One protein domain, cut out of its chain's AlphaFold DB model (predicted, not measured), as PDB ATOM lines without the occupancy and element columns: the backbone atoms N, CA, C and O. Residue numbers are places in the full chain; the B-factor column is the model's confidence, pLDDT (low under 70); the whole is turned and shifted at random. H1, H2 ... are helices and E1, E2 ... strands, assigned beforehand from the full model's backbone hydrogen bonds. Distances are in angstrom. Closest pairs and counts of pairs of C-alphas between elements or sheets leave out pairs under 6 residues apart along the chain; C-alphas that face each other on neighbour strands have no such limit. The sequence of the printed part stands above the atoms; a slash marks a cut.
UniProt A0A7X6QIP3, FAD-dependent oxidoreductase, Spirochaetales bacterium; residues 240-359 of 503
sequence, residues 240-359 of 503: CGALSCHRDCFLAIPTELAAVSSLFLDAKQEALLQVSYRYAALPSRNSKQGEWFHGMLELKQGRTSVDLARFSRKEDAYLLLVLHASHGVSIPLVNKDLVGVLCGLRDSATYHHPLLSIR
ATOM      1  N   CYS A 240     -14.682  53.320 -56.325       96.69
ATOM      2  CA  CYS A 240     -13.560  52.470 -56.700       96.69
ATOM      3  C   CYS A 240     -13.697  51.050 -56.128       96.69
ATOM      4  O   CYS A 240     -13.410  50.777 -54.966       96.69
ATOM      5  N   GLY A 241     -14.073  50.094 -56.974       96.94
ATOM      6  CA  GLY A 241     -14.167  48.695 -56.556       96.94
ATOM      7  C   GLY A 241     -15.165  48.467 -55.413       96.94
ATOM      8  O   GLY A 241     -16.079  49.258 -55.183       96.94
ATOM      9  N   ALA A 242     -15.006  47.342 -54.714       97.69
ATOM     10  CA  ALA A 242     -15.907  46.934 -53.644       97.69
ATOM     11  C   ALA A 242     -15.198  46.034 -52.620       97.69
ATOM     12  O   ALA A 242     -14.312  45.253 -52.973       97.69
ATOM     13  N   LEU A 243     -15.632  46.098 -51.361       97.94
ATOM     14  CA  LEU A 243     -15.233  45.184 -50.295       97.94
ATOM     15  C   LEU A 243     -16.203  44.001 -50.243       97.94
ATOM     16  O   LEU A 243     -17.375  44.169 -49.910       97.94
ATOM     17  N   SER A 244     -15.729  42.796 -50.555       97.50
ATOM     18  CA  SER A 244     -16.557  41.588 -50.465       97.50
ATOM     19  C   SER A 244     -16.823  41.195 -49.011       97.50
ATOM     20  O   SER A 244     -15.879  40.958 -48.260       97.50
ATOM     21  N   CYS A 245     -18.094  40.987 -48.665       96.75
ATOM     22  CA  CYS A 245     -18.545  40.496 -47.360       96.75
ATOM     23  C   CYS A 245     -18.374  38.971 -47.197       96.75
ATOM     24  O   CYS A 245     -19.218  38.307 -46.615       96.75
ATOM     25  N   HIS A 246     -17.299  38.376 -47.722       95.12
ATOM     26  CA  HIS A 246     -16.970  36.952 -47.520       95.12
ATOM     27  C   HIS A 246     -16.547  36.629 -46.071       95.12
ATOM     28  O   HIS A 246     -16.517  35.468 -45.674       95.12
ATOM     29  N   ARG A 247     -16.213  37.668 -45.304       96.00
ATOM     30  CA  ARG A 247     -16.004  37.689 -43.854       96.00
ATOM     31  C   ARG A 247     -16.836  38.830 -43.269       96.00
ATOM     32  O   ARG A 247     -17.333  39.664 -44.027       96.00
ATOM     33  N   ASP A 248     -16.951  38.874 -41.944       97.56
ATOM     34  CA  ASP A 248     -17.593  39.987 -41.245       97.56
ATOM     35  C   ASP A 248     -16.968  41.322 -41.674       97.56
ATOM     36  O   ASP A 248     -15.771  41.555 -41.476       97.56
ATOM     37  N   CYS A 249     -17.792  42.213 -42.216       97.62
ATOM     38  CA  CYS A 249     -17.426  43.607 -42.436       97.62
ATOM     39  C   CYS A 249     -17.968  44.460 -41.292       97.62
ATOM     40  O   CYS A 249     -18.984  44.122 -40.685       97.62
ATOM     41  N   PHE A 250     -17.347  45.603 -41.030       96.81
ATOM     42  CA  PHE A 250     -17.890  46.601 -40.118       96.81
ATOM     43  C   PHE A 250     -17.959  47.983 -40.767       96.81
ATOM     44  O   PHE A 250     -17.198  48.291 -41.681       96.81
ATOM     45  N   LEU A 251     -18.860  48.807 -40.241       97.31
ATOM     46  CA  LEU A 251     -18.959  50.245 -40.441       97.31
ATOM     47  C   LEU A 251     -18.990  50.902 -39.057       97.31
ATOM     48  O   LEU A 251     -19.884  50.606 -38.265       97.31
ATOM     49  N   ALA A 252     -18.039  51.788 -38.771       96.00
ATOM     50  CA  ALA A 252     -18.109  52.713 -37.648       96.00
ATOM     51  C   ALA A 252     -18.413  54.117 -38.181       96.00
ATOM     52  O   ALA A 252     -17.691  54.618 -39.041       96.00
ATOM     53  N   ILE A 253     -19.490  54.734 -37.701       96.56
ATOM     54  CA  ILE A 253     -19.976  56.036 -38.179       96.56
ATOM     55  C   ILE A 253     -20.610  56.817 -37.015       96.56
ATOM     56  O   ILE A 253     -21.292  56.190 -36.200       96.56
ATOM     57  N   PRO A 254     -20.420  58.148 -36.899       96.50
ATOM     58  CA  PRO A 254     -21.119  58.941 -35.887       96.50
ATOM     59  C   PRO A 254     -22.643  58.804 -36.029       96.50
ATOM     60  O   PRO A 254     -23.158  58.773 -37.151       96.50
ATOM     61  N   THR A 255     -23.382  58.694 -34.926       96.31
ATOM     62  CA  THR A 255     -24.838  58.466 -34.929       96.31
ATOM     63  C   THR A 255     -25.590  59.606 -35.609       96.31
ATOM     64  O   THR A 255     -26.525  59.351 -36.376       96.31
ATOM     65  N   GLU A 256     -25.148  60.847 -35.426       95.31
ATOM     66  CA  GLU A 256     -25.703  62.027 -36.081       95.31
ATOM     67  C   GLU A 256     -25.516  61.983 -37.603       95.31
ATOM     68  O   GLU A 256     -26.431  62.330 -38.351       95.31
ATOM     69  N   LEU A 257     -24.373  61.474 -38.075       96.12
ATOM     70  CA  LEU A 257     -24.119  61.298 -39.503       96.12
ATOM     71  C   LEU A 257     -24.916  60.108 -40.050       96.12
ATOM     72  O   LEU A 257     -25.520  60.203 -41.118       96.12
ATOM     73  N   ALA A 258     -24.988  59.002 -39.303       97.12
ATOM     74  CA  ALA A 258     -25.791  57.833 -39.654       97.12
ATOM     75  C   ALA A 258     -27.280  58.184 -39.827       97.12
ATOM     76  O   ALA A 258     -27.920  57.690 -40.752       97.12
ATOM     77  N   ALA A 259     -27.820  59.090 -39.003       96.62
ATOM     78  CA  ALA A 259     -29.212  59.548 -39.084       96.62
ATOM     79  C   ALA A 259     -29.566  60.236 -40.417       96.62
ATOM     80  O   ALA A 259     -30.732  60.278 -40.820       96.62
ATOM     81  N   VAL A 260     -28.567  60.763 -41.128       96.38
ATOM     82  CA  VAL A 260     -28.733  61.441 -42.422       96.38
ATOM     83  C   VAL A 260     -28.088  60.684 -43.585       96.38
ATOM     84  O   VAL A 260     -28.027  61.220 -44.692       96.38
ATOM     85  N   SER A 261     -27.648  59.443 -43.357       97.44
ATOM     86  CA  SER A 261     -26.866  58.666 -44.320       97.44
ATOM     87  C   SER A 261     -27.533  57.354 -44.725       97.44
ATOM     88  O   SER A 261     -28.325  56.760 -43.994       97.44
ATOM     89  N   SER A 262     -27.173  56.854 -45.902       97.94
ATOM     90  CA  SER A 262     -27.489  55.496 -46.341       97.94
ATOM     91  C   SER A 262     -26.236  54.796 -46.854       97.94
ATOM     92  O   SER A 262     -25.441  55.401 -47.575       97.94
ATOM     93  N   LEU A 263     -26.065  53.530 -46.474       98.12
ATOM     94  CA  LEU A 263     -24.982  52.664 -46.934       98.12
ATOM     95  C   LEU A 263     -25.416  51.934 -48.204       98.12
ATOM     96  O   LEU A 263     -26.482  51.318 -48.225       98.12
ATOM     97  N   PHE A 264     -24.586  51.962 -49.244       98.19
ATOM     98  CA  PHE A 264     -24.823  51.135 -50.424       98.19
ATOM     99  C   PHE A 264     -24.275  49.722 -50.222       98.19
ATOM    100  O   PHE A 264     -23.165  49.544 -49.724       98.19
ATOM    101  N   LEU A 265     -25.054  48.723 -50.634       98.44
ATOM    102  CA  LEU A 265     -24.662  47.315 -50.690       98.44
ATOM    103  C   LEU A 265     -25.023  46.753 -52.063       98.44
ATOM    104  O   LEU A 265     -26.147  46.941 -52.527       98.44
ATOM    105  N   ASP A 266     -24.098  46.034 -52.683       98.31
ATOM    106  CA  ASP A 266     -24.335  45.320 -53.935       98.31
ATOM    107  C   ASP A 266     -24.493  43.824 -53.640       98.31
ATOM    108  O   ASP A 266     -23.670  43.238 -52.932       98.31
ATOM    109  N   ALA A 267     -25.537  43.198 -54.189       98.19
ATOM    110  CA  ALA A 267     -25.795  41.767 -54.052       98.19
ATOM    111  C   ALA A 267     -25.922  41.085 -55.423       98.19
ATOM    112  O   ALA A 267     -26.650  41.540 -56.306       98.19
ATOM    113  N   LYS A 268     -25.229  39.956 -55.620       97.62
ATOM    114  CA  LYS A 268     -25.285  39.178 -56.877       97.62
ATOM    115  C   LYS A 268     -26.649  38.532 -57.134       97.62
ATOM    116  O   LYS A 268     -26.992  38.270 -58.285       97.62
ATOM    117  N   GLN A 269     -27.395  38.278 -56.068       96.62
ATOM    118  CA  GLN A 269     -28.736  37.706 -56.049       96.62
ATOM    119  C   GLN A 269     -29.478  38.249 -54.826       96.62
ATOM    120  O   GLN A 269     -28.864  38.888 -53.971       96.62
ATOM    121  N   GLU A 270     -30.776  37.987 -54.737       96.69
ATOM    122  CA  GLU A 270     -31.539  38.294 -53.530       96.69
ATOM    123  C   GLU A 270     -30.937  37.575 -52.312       96.69
ATOM    124  O   GLU A 270     -30.583  36.393 -52.383       96.69
ATOM    125  N   ALA A 271     -30.760  38.307 -51.215       95.31
ATOM    126  CA  ALA A 271     -30.095  37.809 -50.018       95.31
ATOM    127  C   ALA A 271     -30.695  38.429 -48.754       95.31
ATOM    128  O   ALA A 271     -31.018  39.615 -48.720       95.31
ATOM    129  N   LEU A 272     -30.778  37.630 -47.692       96.44
ATOM    130  CA  LEU A 272     -31.091  38.106 -46.350       96.44
ATOM    131  C   LEU A 272     -29.779  38.227 -45.571       96.44
ATOM    132  O   LEU A 272     -29.169  37.223 -45.205       96.44
ATOM    133  N   LEU A 273     -29.312  39.456 -45.372       97.62
ATOM    134  CA  LEU A 273     -28.050  39.740 -44.702       97.62
ATOM    135  C   LEU A 273     -28.281  39.930 -43.203       97.62
ATOM    136  O   LEU A 273     -28.953  40.874 -42.785       97.62
ATOM    137  N   GLN A 274     -27.676  39.065 -42.393       98.25
ATOM    138  CA  GLN A 274     -27.650  39.252 -40.949       98.25
ATOM    139  C   GLN A 274     -26.753  40.438 -40.591       98.25
ATOM    140  O   GLN A 274     -25.643  40.581 -41.111       98.25
ATOM    141  N   VAL A 275     -27.210  41.256 -39.647       97.94
ATOM    142  CA  VAL A 275     -26.434  42.362 -39.089       97.94
ATOM    143  C   VAL A 275     -26.449  42.339 -37.567       97.94
ATOM    144  O   VAL A 275     -27.429  41.934 -36.941       97.94
ATOM    145  N   SER A 276     -25.360  42.808 -36.969       97.12
ATOM    146  CA  SER A 276     -25.309  43.153 -35.548       97.12
ATOM    147  C   SER A 276     -24.852  44.592 -35.399       97.12
ATOM    148  O   SER A 276     -24.022  45.046 -36.177       97.12
ATOM    149  N   TYR A 277     -25.334  45.319 -34.402       96.06
ATOM    150  CA  TYR A 277     -24.859  46.674 -34.149       96.06
ATOM    151  C   TYR A 277     -24.849  47.027 -32.667       96.06
ATOM    152  O   TYR A 277     -25.512  46.381 -31.861       96.06
ATOM    153  N   ARG A 278     -24.069  48.047 -32.317       94.94
ATOM    154  CA  ARG A 278     -23.986  48.635 -30.972       94.94
ATOM    155  C   ARG A 278     -23.383  50.037 -31.046       94.94
ATOM    156  O   ARG A 278     -23.069  50.515 -32.137       94.94
ATOM    157  N   TYR A 279     -23.155  50.650 -29.888       94.19
ATOM    158  CA  TYR A 279     -22.678  52.026 -29.782       94.19
ATOM    159  C   TYR A 279     -21.416  52.138 -28.932       94.19
ATOM    160  O   TYR A 279     -21.266  51.424 -27.944       94.19
ATOM    161  N   ALA A 280     -20.522  53.047 -29.309       91.31
ATOM    162  CA  ALA A 280     -19.248  53.262 -28.632       91.31
ATOM    163  C   ALA A 280     -18.858  54.740 -28.619       91.31
ATOM    164  O   ALA A 280     -19.270  55.503 -29.489       91.31
ATOM    165  N   ALA A 281     -18.000  55.128 -27.681       89.81
ATOM    166  CA  ALA A 281     -17.454  56.481 -27.648       89.81
ATOM    167  C   ALA A 281     -16.350  56.731 -28.681       89.81
ATOM    168  O   ALA A 281     -16.044  57.872 -28.996       89.81
ATOM    169  N   LEU A 282     -15.737  55.690 -29.239       90.00
ATOM    170  CA  LEU A 282     -14.692  55.826 -30.252       90.00
ATOM    171  C   LEU A 282     -15.079  55.090 -31.539       90.00
ATOM    172  O   LEU A 282     -15.757  54.059 -31.460       90.00
ATOM    173  N   PRO A 283     -14.594  55.550 -32.708       89.75
ATOM    174  CA  PRO A 283     -14.705  54.810 -33.958       89.75
ATOM    175  C   PRO A 283     -13.781  53.584 -33.911       89.75
ATOM    176  O   PRO A 283     -12.670  53.602 -34.425       89.75
ATOM    177  N   SER A 284     -14.206  52.519 -33.232       86.44
ATOM    178  CA  SER A 284     -13.387  51.322 -33.020       86.44
ATOM    179  C   SER A 284     -14.161  50.053 -33.330       86.44
ATOM    180  O   SER A 284     -15.172  49.754 -32.691       86.44
ATOM    181  N   ARG A 285     -13.617  49.234 -34.240       86.44
ATOM    182  CA  ARG A 285     -14.115  47.870 -34.500       86.44
ATOM    183  C   ARG A 285     -14.018  46.963 -33.266       86.44
ATOM    184  O   ARG A 285     -14.789  46.015 -33.125       86.44
ATOM    185  N   ASN A 286     -13.106  47.297 -32.353       84.25
ATOM    186  CA  ASN A 286     -12.763  46.518 -31.169       84.25
ATOM    187  C   ASN A 286     -13.406  47.015 -29.876       84.25
ATOM    188  O   ASN A 286     -13.083  46.467 -28.826       84.25
ATOM    189  N   SER A 287     -14.335  47.977 -29.939       84.06
ATOM    190  CA  SER A 287     -15.084  48.425 -28.756       84.06
ATOM    191  C   SER A 287     -15.658  47.230 -27.964       84.06
ATOM    192  O   SER A 287     -15.833  46.126 -28.487       84.06
ATOM    193  N   LYS A 288     -15.955  47.384 -26.686       83.38
ATOM    194  CA  LYS A 288     -16.671  46.437 -25.818       83.38
ATOM    195  C   LYS A 288     -17.818  47.143 -25.086       83.38
ATOM    196  O   LYS A 288     -18.545  46.484 -24.351       83.38
ATOM    197  N   GLN A 289     -18.046  48.423 -25.394       81.38
ATOM    198  CA  GLN A 289     -19.075  49.240 -24.772       81.38
ATOM    199  C   GLN A 289     -20.461  48.827 -25.261       81.38
ATOM    200  O   GLN A 289     -20.678  48.600 -26.456       81.38
ATOM    201  N   GLY A 290     -21.401  48.791 -24.320       83.56
ATOM    202  CA  GLY A 290     -22.815  48.567 -24.588       83.56
ATOM    203  C   GLY A 290     -23.173  47.142 -25.012       83.56
ATOM    204  O   GLY A 290     -22.343  46.235 -25.081       83.56
ATOM    205  N   GLU A 291     -24.459  46.957 -25.287       90.88
ATOM    206  CA  GLU A 291     -25.043  45.681 -25.696       90.88
ATOM    207  C   GLU A 291     -25.112  45.559 -27.222       90.88
ATOM    208  O   GLU A 291     -25.165  46.560 -27.942       90.88
ATOM    209  N   TRP A 292     -25.120  44.319 -27.717       94.56
ATOM    210  CA  TRP A 292     -25.352  44.037 -29.129       94.56
ATOM    211  C   TRP A 292     -26.841  43.940 -29.432       94.56
ATOM    212  O   TRP A 292     -27.585  43.207 -28.786       94.56
ATOM    213  N   PHE A 293     -27.236  44.624 -30.494       96.00
ATOM    214  CA  PHE A 293     -28.514  44.457 -31.162       96.00
ATOM    215  C   PHE A 293     -28.312  43.645 -32.438       96.00
ATOM    216  O   PHE A 293     -27.232  43.647 -33.034       96.00
ATOM    217  N   HIS A 294     -29.366  42.963 -32.876       97.38
ATOM    218  CA  HIS A 294     -29.327  42.067 -34.026       97.38
ATOM    219  C   HIS A 294     -30.492  42.362 -34.961       97.38
ATOM    220  O   HIS A 294     -31.588  42.701 -34.518       97.38
ATOM    221  N   GLY A 295     -30.255  42.216 -36.259       96.06
ATOM    222  CA  GLY A 295     -31.269  42.452 -37.271       96.06
ATOM    223  C   GLY A 295     -30.975  41.724 -38.571       96.06
ATOM    224  O   GLY A 295     -29.958  41.045 -38.721       96.06
ATOM    225  N   MET A 296     -31.890  41.900 -39.516       96.75
ATOM    226  CA  MET A 296     -31.782  41.388 -40.875       96.75
ATOM    227  C   MET A 296     -31.996  42.525 -41.869       96.75
ATOM    228  O   MET A 296     -32.814  43.418 -41.642       96.75
ATOM    229  N   LEU A 297     -31.262  42.480 -42.976       96.62
ATOM    230  CA  LEU A 297     -31.419  43.367 -44.120       96.62
ATOM    231  C   LEU A 297     -31.793  42.538 -45.345       96.62
ATOM    232  O   LEU A 297     -31.053  41.645 -45.749       96.62
ATOM    233  N   GLU A 298     -32.931  42.853 -45.948       96.00
ATOM    234  CA  GLU A 298     -33.336  42.281 -47.229       96.00
ATOM    235  C   GLU A 298     -32.627  43.025 -48.362       96.00
ATOM    236  O   GLU A 298     -32.776  44.240 -48.517       96.00
ATOM    237  N   LEU A 299     -31.835  42.296 -49.146       96.94
ATOM    238  CA  LEU A 299     -31.101  42.820 -50.290       96.94
ATOM    239  C   LEU A 299     -31.695  42.252 -51.569       96.94
ATOM    240  O   LEU A 299     -31.796  41.036 -51.730       96.94
ATOM    241  N   LYS A 300     -32.038  43.135 -52.506       95.38
ATOM    242  CA  LYS A 300     -32.404  42.734 -53.866       95.38
ATOM    243  C   LYS A 300     -31.141  42.500 -54.687       95.38
ATOM    244  O   LYS A 300     -30.093  43.068 -54.389       95.38
ATOM    245  N   GLN A 301     -31.262  41.720 -55.759       97.31
ATOM    246  CA  GLN A 301     -30.201  41.629 -56.757       97.31
ATOM    247  C   GLN A 301     -29.855  43.028 -57.300       97.31
ATOM    248  O   GLN A 301     -30.741  43.784 -57.699       97.31
ATOM    249  N   GLY A 302     -28.562  43.349 -57.344       97.44
ATOM    250  CA  GLY A 302     -28.044  44.667 -57.706       97.44
ATOM    251  C   GLY A 302     -27.761  45.548 -56.488       97.44
ATOM    252  O   GLY A 302     -27.469  45.051 -55.400       97.44
ATOM    253  N   ARG A 303     -27.805  46.869 -56.693       97.56
ATOM    254  CA  ARG A 303     -27.487  47.865 -55.665       97.56
ATOM    255  C   ARG A 303     -28.696  48.169 -54.791       97.56
ATOM    256  O   ARG A 303     -29.744  48.579 -55.285       97.56
ATOM    257  N   THR A 304     -28.517  48.039 -53.483       97.38
ATOM    258  CA  THR A 304     -29.498  48.381 -52.452       97.38
ATOM    259  C   THR A 304     -28.964  49.538 -51.605       97.38
ATOM    260  O   THR A 304     -27.802  49.533 -51.201       97.38
ATOM    261  N   SER A 305     -29.810  50.533 -51.329       97.19
ATOM    262  CA  SER A 305     -29.511  51.614 -50.381       97.19
ATOM    263  C   SER A 305     -30.128  51.288 -49.024       97.19
ATOM    264  O   SER A 305     -31.348  51.145 -48.908       97.19
ATOM    265  N   VAL A 306     -29.290  51.144 -48.001       97.31
ATOM    266  CA  VAL A 306     -29.701  50.832 -46.631       97.31
ATOM    267  C   VAL A 306     -29.686  52.109 -45.805       97.31
ATOM    268  O   VAL A 306     -28.623  52.638 -45.488       97.31
ATOM    269  N   ASP A 307     -30.870  52.593 -45.433       97.31
ATOM    270  CA  ASP A 307     -31.001  53.763 -44.559       97.31
ATOM    271  C   ASP A 307     -30.442  53.468 -43.163       97.31
ATOM    272  O   ASP A 307     -30.969  52.602 -42.454       97.31
ATOM    273  N   LEU A 308     -29.382  54.189 -42.782       97.44
ATOM    274  CA  LEU A 308     -28.676  54.003 -41.515       97.44
ATOM    275  C   LEU A 308     -29.410  54.657 -40.340       97.44
ATOM    276  O   LEU A 308     -29.133  54.310 -39.191       97.44
ATOM    277  N   ALA A 309     -30.397  55.522 -40.600       95.81
ATOM    278  CA  ALA A 309     -31.200  56.148 -39.554       95.81
ATOM    279  C   ALA A 309     -31.909  55.124 -38.652       95.81
ATOM    280  O   ALA A 309     -32.073  55.374 -37.462       95.81
ATOM    281  N   ARG A 310     -32.238  53.934 -39.179       94.75
ATOM    282  CA  ARG A 310     -32.838  52.829 -38.406       94.75
ATOM    283  C   ARG A 310     -31.923  52.255 -37.316       94.75
ATOM    284  O   ARG A 310     -32.412  51.597 -36.406       94.75
ATOM    285  N   PHE A 311     -30.611  52.451 -37.449       94.12
ATOM    286  CA  PHE A 311     -29.597  52.014 -36.486       94.12
ATOM    287  C   PHE A 311     -29.075  53.176 -35.638       94.12
ATOM    288  O   PHE A 311     -28.317  52.956 -34.695       94.12
ATOM    289  N   SER A 312     -29.431  54.414 -35.982       84.12
ATOM    290  CA  SER A 312     -29.011  55.584 -35.226       84.12
ATOM    291  C   SER A 312     -29.814  55.716 -33.927       84.12
ATOM    292  O   SER A 312     -30.913  55.177 -33.786       84.12
ATOM    293  N   ARG A 313     -29.246  56.442 -32.966       85.94
ATOM    294  CA  ARG A 313     -29.889  56.841 -31.712       85.94
ATOM    295  C   ARG A 313     -29.698  58.341 -31.510       85.94
ATOM    296  O   ARG A 313     -28.894  58.956 -32.204       85.94
ATOM    297  N   LYS A 314     -30.445  58.932 -30.576       79.88
ATOM    298  CA  LYS A 314     -30.398  60.384 -30.339       79.88
ATOM    299  C   LYS A 314     -29.124  60.831 -29.633       79.88
ATOM    300  O   LYS A 314     -28.728  61.977 -29.788       79.88
ATOM    301  N   GLU A 315     -28.524  59.957 -28.836       87.88
ATOM    302  CA  GLU A 315     -27.313  60.258 -28.091       87.88
ATOM    303  C   GLU A 315     -26.081  60.209 -29.000       87.88
ATOM    304  O   GLU A 315     -25.914  59.268 -29.788       87.88
ATOM    305  N   ASP A 316     -25.190  61.183 -28.814       91.25
ATOM    306  CA  ASP A 316     -23.890  61.236 -29.476       91.25
ATOM    307  C   ASP A 316     -23.091  59.963 -29.172       91.25
ATOM    308  O   ASP A 316     -22.815  59.630 -28.015       91.25
ATOM    309  N   ALA A 317     -22.752  59.220 -30.223       94.12
ATOM    310  CA  ALA A 317     -21.912  58.033 -30.176       94.12
ATOM    311  C   ALA A 317     -21.476  57.629 -31.587       94.12
ATOM    312  O   ALA A 317     -22.021  58.076 -32.588       94.12
ATOM    313  N   TYR A 318     -20.560  56.676 -31.670       95.19
ATOM    314  CA  TYR A 318     -20.327  55.914 -32.887       95.19
ATOM    315  C   TYR A 318     -21.251  54.703 -32.938       95.19
ATOM    316  O   TYR A 318     -21.250  53.880 -32.024       95.19
ATOM    317  N   LEU A 319     -21.998  54.562 -34.030       96.25
ATOM    318  CA  LEU A 319     -22.630  53.310 -34.431       96.25
ATOM    319  C   LEU A 319     -21.546  52.381 -34.980       96.25
ATOM    320  O   LEU A 319     -20.914  52.712 -35.978       96.25
ATOM    321  N   LEU A 320     -21.378  51.208 -34.369       96.06
ATOM    322  CA  LEU A 320     -20.618  50.102 -34.939       96.06
ATOM    323  C   LEU A 320     -21.598  49.070 -35.501       96.06
ATOM    324  O   LEU A 320     -22.169  48.287 -34.744       96.06
ATOM    325  N   LEU A 321     -21.774  49.072 -36.820       97.00
ATOM    326  CA  LEU A 321     -22.582  48.112 -37.568       97.00
ATOM    327  C   LEU A 321     -21.679  47.011 -38.129       97.00
ATOM    328  O   LEU A 321     -20.717  47.299 -38.828       97.00
ATOM    329  N   VAL A 322     -22.001  45.753 -37.856       97.44
ATOM    330  CA  VAL A 322     -21.344  44.562 -38.400       97.44
ATOM    331  C   VAL A 322     -22.279  43.902 -39.399       97.44
ATOM    332  O   VAL A 322     -23.402  43.530 -39.057       97.44
ATOM    333  N   LEU A 323     -21.796  43.749 -40.628       97.94
ATOM    334  CA  LEU A 323     -22.420  42.947 -41.671       97.94
ATOM    335  C   LEU A 323     -21.796  41.554 -41.601       97.94
ATOM    336  O   LEU A 323     -20.600  41.413 -41.865       97.94
ATOM    337  N   HIS A 324     -22.578  40.546 -41.217       98.00
ATOM    338  CA  HIS A 324     -22.057  39.182 -41.095       98.00
ATOM    339  C   HIS A 324     -21.719  38.603 -42.465       98.00
ATOM    340  O   HIS A 324     -22.311  38.985 -43.478       98.00
ATOM    341  N   ALA A 325     -20.760  37.679 -42.483       97.62
ATOM    342  CA  ALA A 325     -20.294  37.041 -43.708       97.62
ATOM    343  C   ALA A 325     -21.458  36.522 -44.582       97.62
ATOM    344  O   ALA A 325     -22.285  35.721 -44.147       97.62
ATOM    345  N   SER A 326     -21.504  36.968 -45.837       96.75
ATOM    346  CA  SER A 326     -22.503  36.589 -46.833       96.75
ATOM    347  C   SER A 326     -21.900  36.588 -48.238       96.75
ATOM    348  O   SER A 326     -21.416  37.604 -48.754       96.75
ATOM    349  N   HIS A 327     -21.918  35.422 -48.884       95.81
ATOM    350  CA  HIS A 327     -21.381  35.267 -50.230       95.81
ATOM    351  C   HIS A 327     -22.209  36.039 -51.260       95.81
ATOM    352  O   HIS A 327     -23.430  35.945 -51.313       95.81
ATOM    353  N   GLY A 328     -21.518  36.765 -52.139       96.69
ATOM    354  CA  GLY A 328     -22.160  37.542 -53.198       96.69
ATOM    355  C   GLY A 328     -22.676  38.912 -52.757       96.69
ATOM    356  O   GLY A 328     -23.227  39.604 -53.606       96.69
ATOM    357  N   VAL A 329     -22.455  39.311 -51.500       98.38
ATOM    358  CA  VAL A 329     -22.689  40.674 -51.001       98.38
ATOM    359  C   VAL A 329     -21.364  41.440 -50.926       98.38
ATOM    360  O   VAL A 329     -20.318  40.878 -50.578       98.38
ATOM    361  N   SER A 330     -21.388  42.728 -51.263       98.44
ATOM    362  CA  SER A 330     -20.232  43.620 -51.147       98.44
ATOM    363  C   SER A 330     -20.621  45.061 -50.832       98.44
ATOM    364  O   SER A 330     -21.698  45.514 -51.212       98.44
ATOM    365  N   ILE A 331     -19.710  45.791 -50.190       98.50
ATOM    366  CA  ILE A 331     -19.816  47.233 -49.943       98.50
ATOM    367  C   ILE A 331     -19.067  47.961 -51.071       98.50
ATOM    368  O   ILE A 331     -17.846  47.805 -51.151       98.50
ATOM    369  N   PRO A 332     -19.731  48.737 -51.944       98.31
ATOM    370  CA  PRO A 332     -19.043  49.606 -52.896       98.31
ATOM    371  C   PRO A 332     -18.175  50.612 -52.144       98.31
ATOM    372  O   PRO A 332     -18.579  51.118 -51.095       98.31
ATOM    373  N   LEU A 333     -16.980  50.892 -52.657       98.19
ATOM    374  CA  LEU A 333     -16.012  51.753 -51.977       98.19
ATOM    375  C   LEU A 333     -15.772  53.050 -52.746       98.19
ATOM    376  O   LEU A 333     -16.078  53.142 -53.930       98.19
ATOM    377  N   VAL A 334     -15.175  54.031 -52.077       96.81
ATOM    378  CA  VAL A 334     -14.589  55.237 -52.673       96.81
ATOM    379  C   VAL A 334     -13.098  55.331 -52.356       96.81
ATOM    380  O   VAL A 334     -12.601  54.693 -51.429       96.81
ATOM    381  N   ASN A 335     -12.357  56.111 -53.143       94.31
ATOM    382  CA  ASN A 335     -10.890  56.166 -53.062       94.31
ATOM    383  C   ASN A 335     -10.335  57.211 -52.079       94.31
ATOM    384  O   ASN A 335      -9.129  57.471 -52.093       94.31
ATOM    385  N   LYS A 336     -11.194  57.845 -51.280       92.12
ATOM    386  CA  LYS A 336     -10.833  58.849 -50.275       92.12
ATOM    387  C   LYS A 336     -11.664  58.627 -49.017       92.12
ATOM    388  O   LYS A 336     -12.808  58.189 -49.102       92.12
ATOM    389  N   ASP A 337     -11.078  58.919 -47.869       91.56
ATOM    390  CA  ASP A 337     -11.717  58.807 -46.568       91.56
ATOM    391  C   ASP A 337     -12.673  59.970 -46.293       91.56
ATOM    392  O   ASP A 337     -12.515  61.077 -46.806       91.56
ATOM    393  N   LEU A 338     -13.660  59.709 -45.438       94.25
ATOM    394  CA  LEU A 338     -14.422  60.737 -44.742       94.25
ATOM    395  C   LEU A 338     -14.093  60.604 -43.253       94.25
ATOM    396  O   LEU A 338     -14.371  59.564 -42.656       94.25
ATOM    397  N   VAL A 339     -13.488  61.637 -42.661       92.56
ATOM    398  CA  VAL A 339     -12.974  61.593 -41.281       92.56
ATOM    399  C   VAL A 339     -14.065  61.155 -40.300       92.56
ATOM    400  O   VAL A 339     -15.176  61.684 -40.309       92.56
ATOM    401  N   GLY A 340     -13.752  60.182 -39.441       92.50
ATOM    402  CA  GLY A 340     -14.709  59.571 -38.514       92.50
ATOM    403  C   GLY A 340     -15.536  58.423 -39.106       92.50
ATOM    404  O   GLY A 340     -16.192  57.715 -38.354       92.50
ATOM    405  N   VAL A 341     -15.491  58.156 -40.412       95.31
ATOM    406  CA  VAL A 341     -16.154  56.986 -41.007       95.31
ATOM    407  C   VAL A 341     -15.129  55.898 -41.296       95.31
ATOM    408  O   VAL A 341     -14.256  56.060 -42.144       95.31
ATOM    409  N   LEU A 342     -15.264  54.758 -40.620       94.75
ATOM    410  CA  LEU A 342     -14.394  53.601 -40.816       94.75
ATOM    411  C   LEU A 342     -15.180  52.433 -41.384       94.75
ATOM    412  O   LEU A 342     -16.250  52.100 -40.887       94.75
ATOM    413  N   CYS A 343     -14.615  51.765 -42.381       95.94
ATOM    414  CA  CYS A 343     -15.143  50.517 -42.910       95.94
ATOM    415  C   CYS A 343     -14.002  49.519 -43.070       95.94
ATOM    416  O   CYS A 343     -12.862  49.906 -43.315       95.94
ATOM    417  N   GLY A 344     -14.283  48.233 -42.934       95.69
ATOM    418  CA  GLY A 344     -13.283  47.207 -43.191       95.69
ATOM    419  C   GLY A 344     -13.748  45.820 -42.810       95.69
ATOM    420  O   GLY A 344     -14.900  45.615 -42.434       95.69
ATOM    421  N   LEU A 345     -12.833  44.859 -42.905       94.88
ATOM    422  CA  LEU A 345     -13.061  43.527 -42.355       94.88
ATOM    423  C   LEU A 345     -12.808  43.563 -40.852       94.88
ATOM    424  O   LEU A 345     -11.859  44.189 -40.384       94.88
ATOM    425  N   ARG A 346     -13.661  42.885 -40.088       89.94
ATOM    426  CA  ARG A 346     -13.624  42.892 -38.621       89.94
ATOM    427  C   ARG A 346     -12.280  42.424 -38.055       89.94
ATOM    428  O   ARG A 346     -11.847  42.904 -37.012       89.94
ATOM    429  N   ASP A 347     -11.633  41.508 -38.756       87.81
ATOM    430  CA  ASP A 347     -10.364  40.875 -38.416       87.81
ATOM    431  C   ASP A 347      -9.172  41.445 -39.208       87.81
ATOM    432  O   ASP A 347      -8.103  40.844 -39.217       87.81
ATOM    433  N   SER A 348      -9.320  42.606 -39.852       88.75
ATOM    434  CA  SER A 348      -8.259  43.280 -40.611       88.75
ATOM    435  C   SER A 348      -7.915  44.629 -39.987       88.75
ATOM    436  O   SER A 348      -8.806  45.365 -39.567       88.75
ATOM    437  N   ALA A 349      -6.629  44.975 -39.964       84.62
ATOM    438  CA  ALA A 349      -6.183  46.339 -39.673       84.62
ATOM    439  C   ALA A 349      -6.319  47.287 -40.867       84.62
ATOM    440  O   ALA A 349      -6.226  48.496 -40.694       84.62
ATOM    441  N   THR A 350      -6.537  46.756 -42.075       87.75
ATOM    442  CA  THR A 350      -6.721  47.583 -43.272       87.75
ATOM    443  C   THR A 350      -8.136  48.137 -43.323       87.75
ATOM    444  O   THR A 350      -9.107  47.376 -43.409       87.75
ATOM    445  N   TYR A 351      -8.232  49.464 -43.320       91.62
ATOM    446  CA  TYR A 351      -9.484  50.182 -43.512       91.62
ATOM    447  C   TYR A 351      -9.779  50.460 -44.990       91.62
ATOM    448  O   TYR A 351      -8.893  50.539 -45.840       91.62
ATOM    449  N   HIS A 352     -11.064  50.625 -45.276       94.56
ATOM    450  CA  HIS A 352     -11.641  50.980 -46.561       94.56
ATOM    451  C   HIS A 352     -12.645  52.125 -46.367       94.56
ATOM    452  O   HIS A 352     -13.087  52.398 -45.248       94.56
ATOM    453  N   HIS A 353     -13.049  52.773 -47.460       95.62
ATOM    454  CA  HIS A 353     -13.960  53.918 -47.412       95.62
ATOM    455  C   HIS A 353     -15.260  53.565 -48.137       95.62
ATOM    456  O   HIS A 353     -15.229  53.318 -49.342       95.62
ATOM    457  N   PRO A 354     -16.393  53.460 -47.426       97.50
ATOM    458  CA  PRO A 354     -17.639  52.988 -48.011       97.50
ATOM    459  C   PRO A 354     -18.289  54.077 -48.867       97.50
ATOM    460  O   PRO A 354     -18.258  55.257 -48.517       97.50
ATOM    461  N   LEU A 355     -18.949  53.680 -49.952       97.69
ATOM    462  CA  LEU A 355     -19.850  54.568 -50.674       97.69
ATOM    463  C   LEU A 355     -21.101  54.819 -49.819       97.69
ATOM    464  O   LEU A 355     -21.848  53.891 -49.489       97.69
ATOM    465  N   LEU A 356     -21.339  56.087 -49.492       97.50
ATOM    466  CA  LEU A 356     -22.485  56.552 -48.717       97.50
ATOM    467  C   LEU A 356     -23.287  57.592 -49.502       97.50
ATOM    468  O   LEU A 356     -22.724  58.428 -50.205       97.50
ATOM    469  N   SER A 357     -24.606  57.582 -49.323       96.69
ATOM    470  CA  SER A 357     -25.472  58.709 -49.680       96.69
ATOM    471  C   SER A 357     -25.723  59.538 -48.429       96.69
ATOM    472  O   SER A 357     -26.411  59.066 -47.528       96.69
ATOM    473  N   ILE A 358     -25.204  60.764 -48.377       97.06
ATOM    474  CA  ILE A 358     -25.292  61.652 -47.209       97.06
ATOM    475  C   ILE A 358     -26.178  62.845 -47.567       97.06
ATOM    476  O   ILE A 358     -25.894  63.566 -48.519       97.06
ATOM    477  N   ARG A 359     -27.273  63.045 -46.824       96.44
ATOM    478  CA  ARG A 359     -28.238  64.131 -47.086       96.44
ATOM    479  C   ARG A 359     -27.765  65.496 -46.581       96.44
ATOM    480  O   ARG A 359     -28.243  66.514 -47.067       96.44
TER     481      ARG A 359
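This is residues 240 to 359 of the 503 residues of the protein "FAD-dependent oxidoreductase" of Spirochaetales bacterium (UniProt A0A7X6QIP3). The domain is a small, nearly closed barrel: strands E5, E4, E7, E2, E9, E10, E8, E3 and E6 follow one another round it, and the wall stays open between E5 and E6. Two very short helices, H1 and H2, sit near each other toward one end of the barrel, on the same face of the sheet, while E1 adds an edge beside E8, and E10 runs on into E11, which pairs with residues 261 to 263 of E3. The printed part has 120 residues with two named helices and eleven named strands, in the order E1 E2 H1 E3 E4 E5 E6 H2 E7 E8 E9 E10 E11. The strands make one branched sheet, strongly twisted, with antiparallel neighbours, and the class is mostly strand. The whole is compact and rounded, with a radius of gyration of the C-alphas of 13.0 A and spans of 36 by 30 by 29 A.

In the branched sheet, E3, residues 261 to 267, has E6, residues 302 to 307, on one side, with N 265 and O 304 2.9 A apart, within hydrogen-bond range. On the other side of E3 are E8, residues 329 to 334, and E11, residues 356 to 358, in staggered pairing: N 266 and O 330 are 2.9 A apart, and N 262 and O 357 are 2.8 A apart. E1, residues 240 to 244, is on one side of E8, with N 243 and O 331 2.8 A apart. On the other side of E8, along with E3, is E10, residues 351 to 354, with N 334 and O 353 2.8 A apart. E10 runs on into E11 across one residue, at 55 degrees. E10 forms a hairpin with E9, residues 342 to 345, with N 352 and O 343 2.8 A apart. E9 is the antiparallel neighbour of E2, residues 249 to 254, at 167 degrees, with N 250 and O 344 2.8 A apart. On the other side of E2 is E7, residues 318 to 323, with N 251 and O 321 2.8 A apart. E7 is the antiparallel neighbour of E4, residues 271 to 280, with N 322 and O 276 2.7 A apart. E4 forms a hairpin with E5, residues 293 to 299, at 145 degrees, with N 273 and O 297 2.8 A apart. E5 and E6 are edge strands and meet only through their link. E2 and E3 are apart, as are E3 and E7. H1, residues 255 to 258, and H2, residues 308 to 311, are on the same face of the sheet, over none of its strands, at heights over the sheet of 5.3 A and 5.9 A. They only just touch, with 3 pairs of C-alphas within 8 A, the closest being those of Ala 258 and Leu 308, 5.1 A apart. Both are too short for an O i to N i+4 pair; in each, the one O i to N i+3 pair is within range.

E1 begins at C-alpha 240, (-13.560, 52.470, -56.700), and E11 ends at C-alpha 358, (-25.292, 61.652, -47.209). E4 is the longest strand, 28.5 A from C-alpha 271 at (-30.095, 37.809, -50.018) to C-alpha 280. E3 measures 19.5 A, E5 19.4 A, E2 17.1 A, E8 16.7 A, E6 16.3 A and E7 15.8 A.

The two C-alphas farthest apart are those of Gln 269 and Glu 315, at 35.9 A. The printed part has no cut. The link from E4 to E5, residues 281 to 292, is long; those from H2 to E7 and from E8 to E9 are short but not tight, and the others are tight. The mean pLDDT of the printed part is 94.7, and no printed residue is under 70.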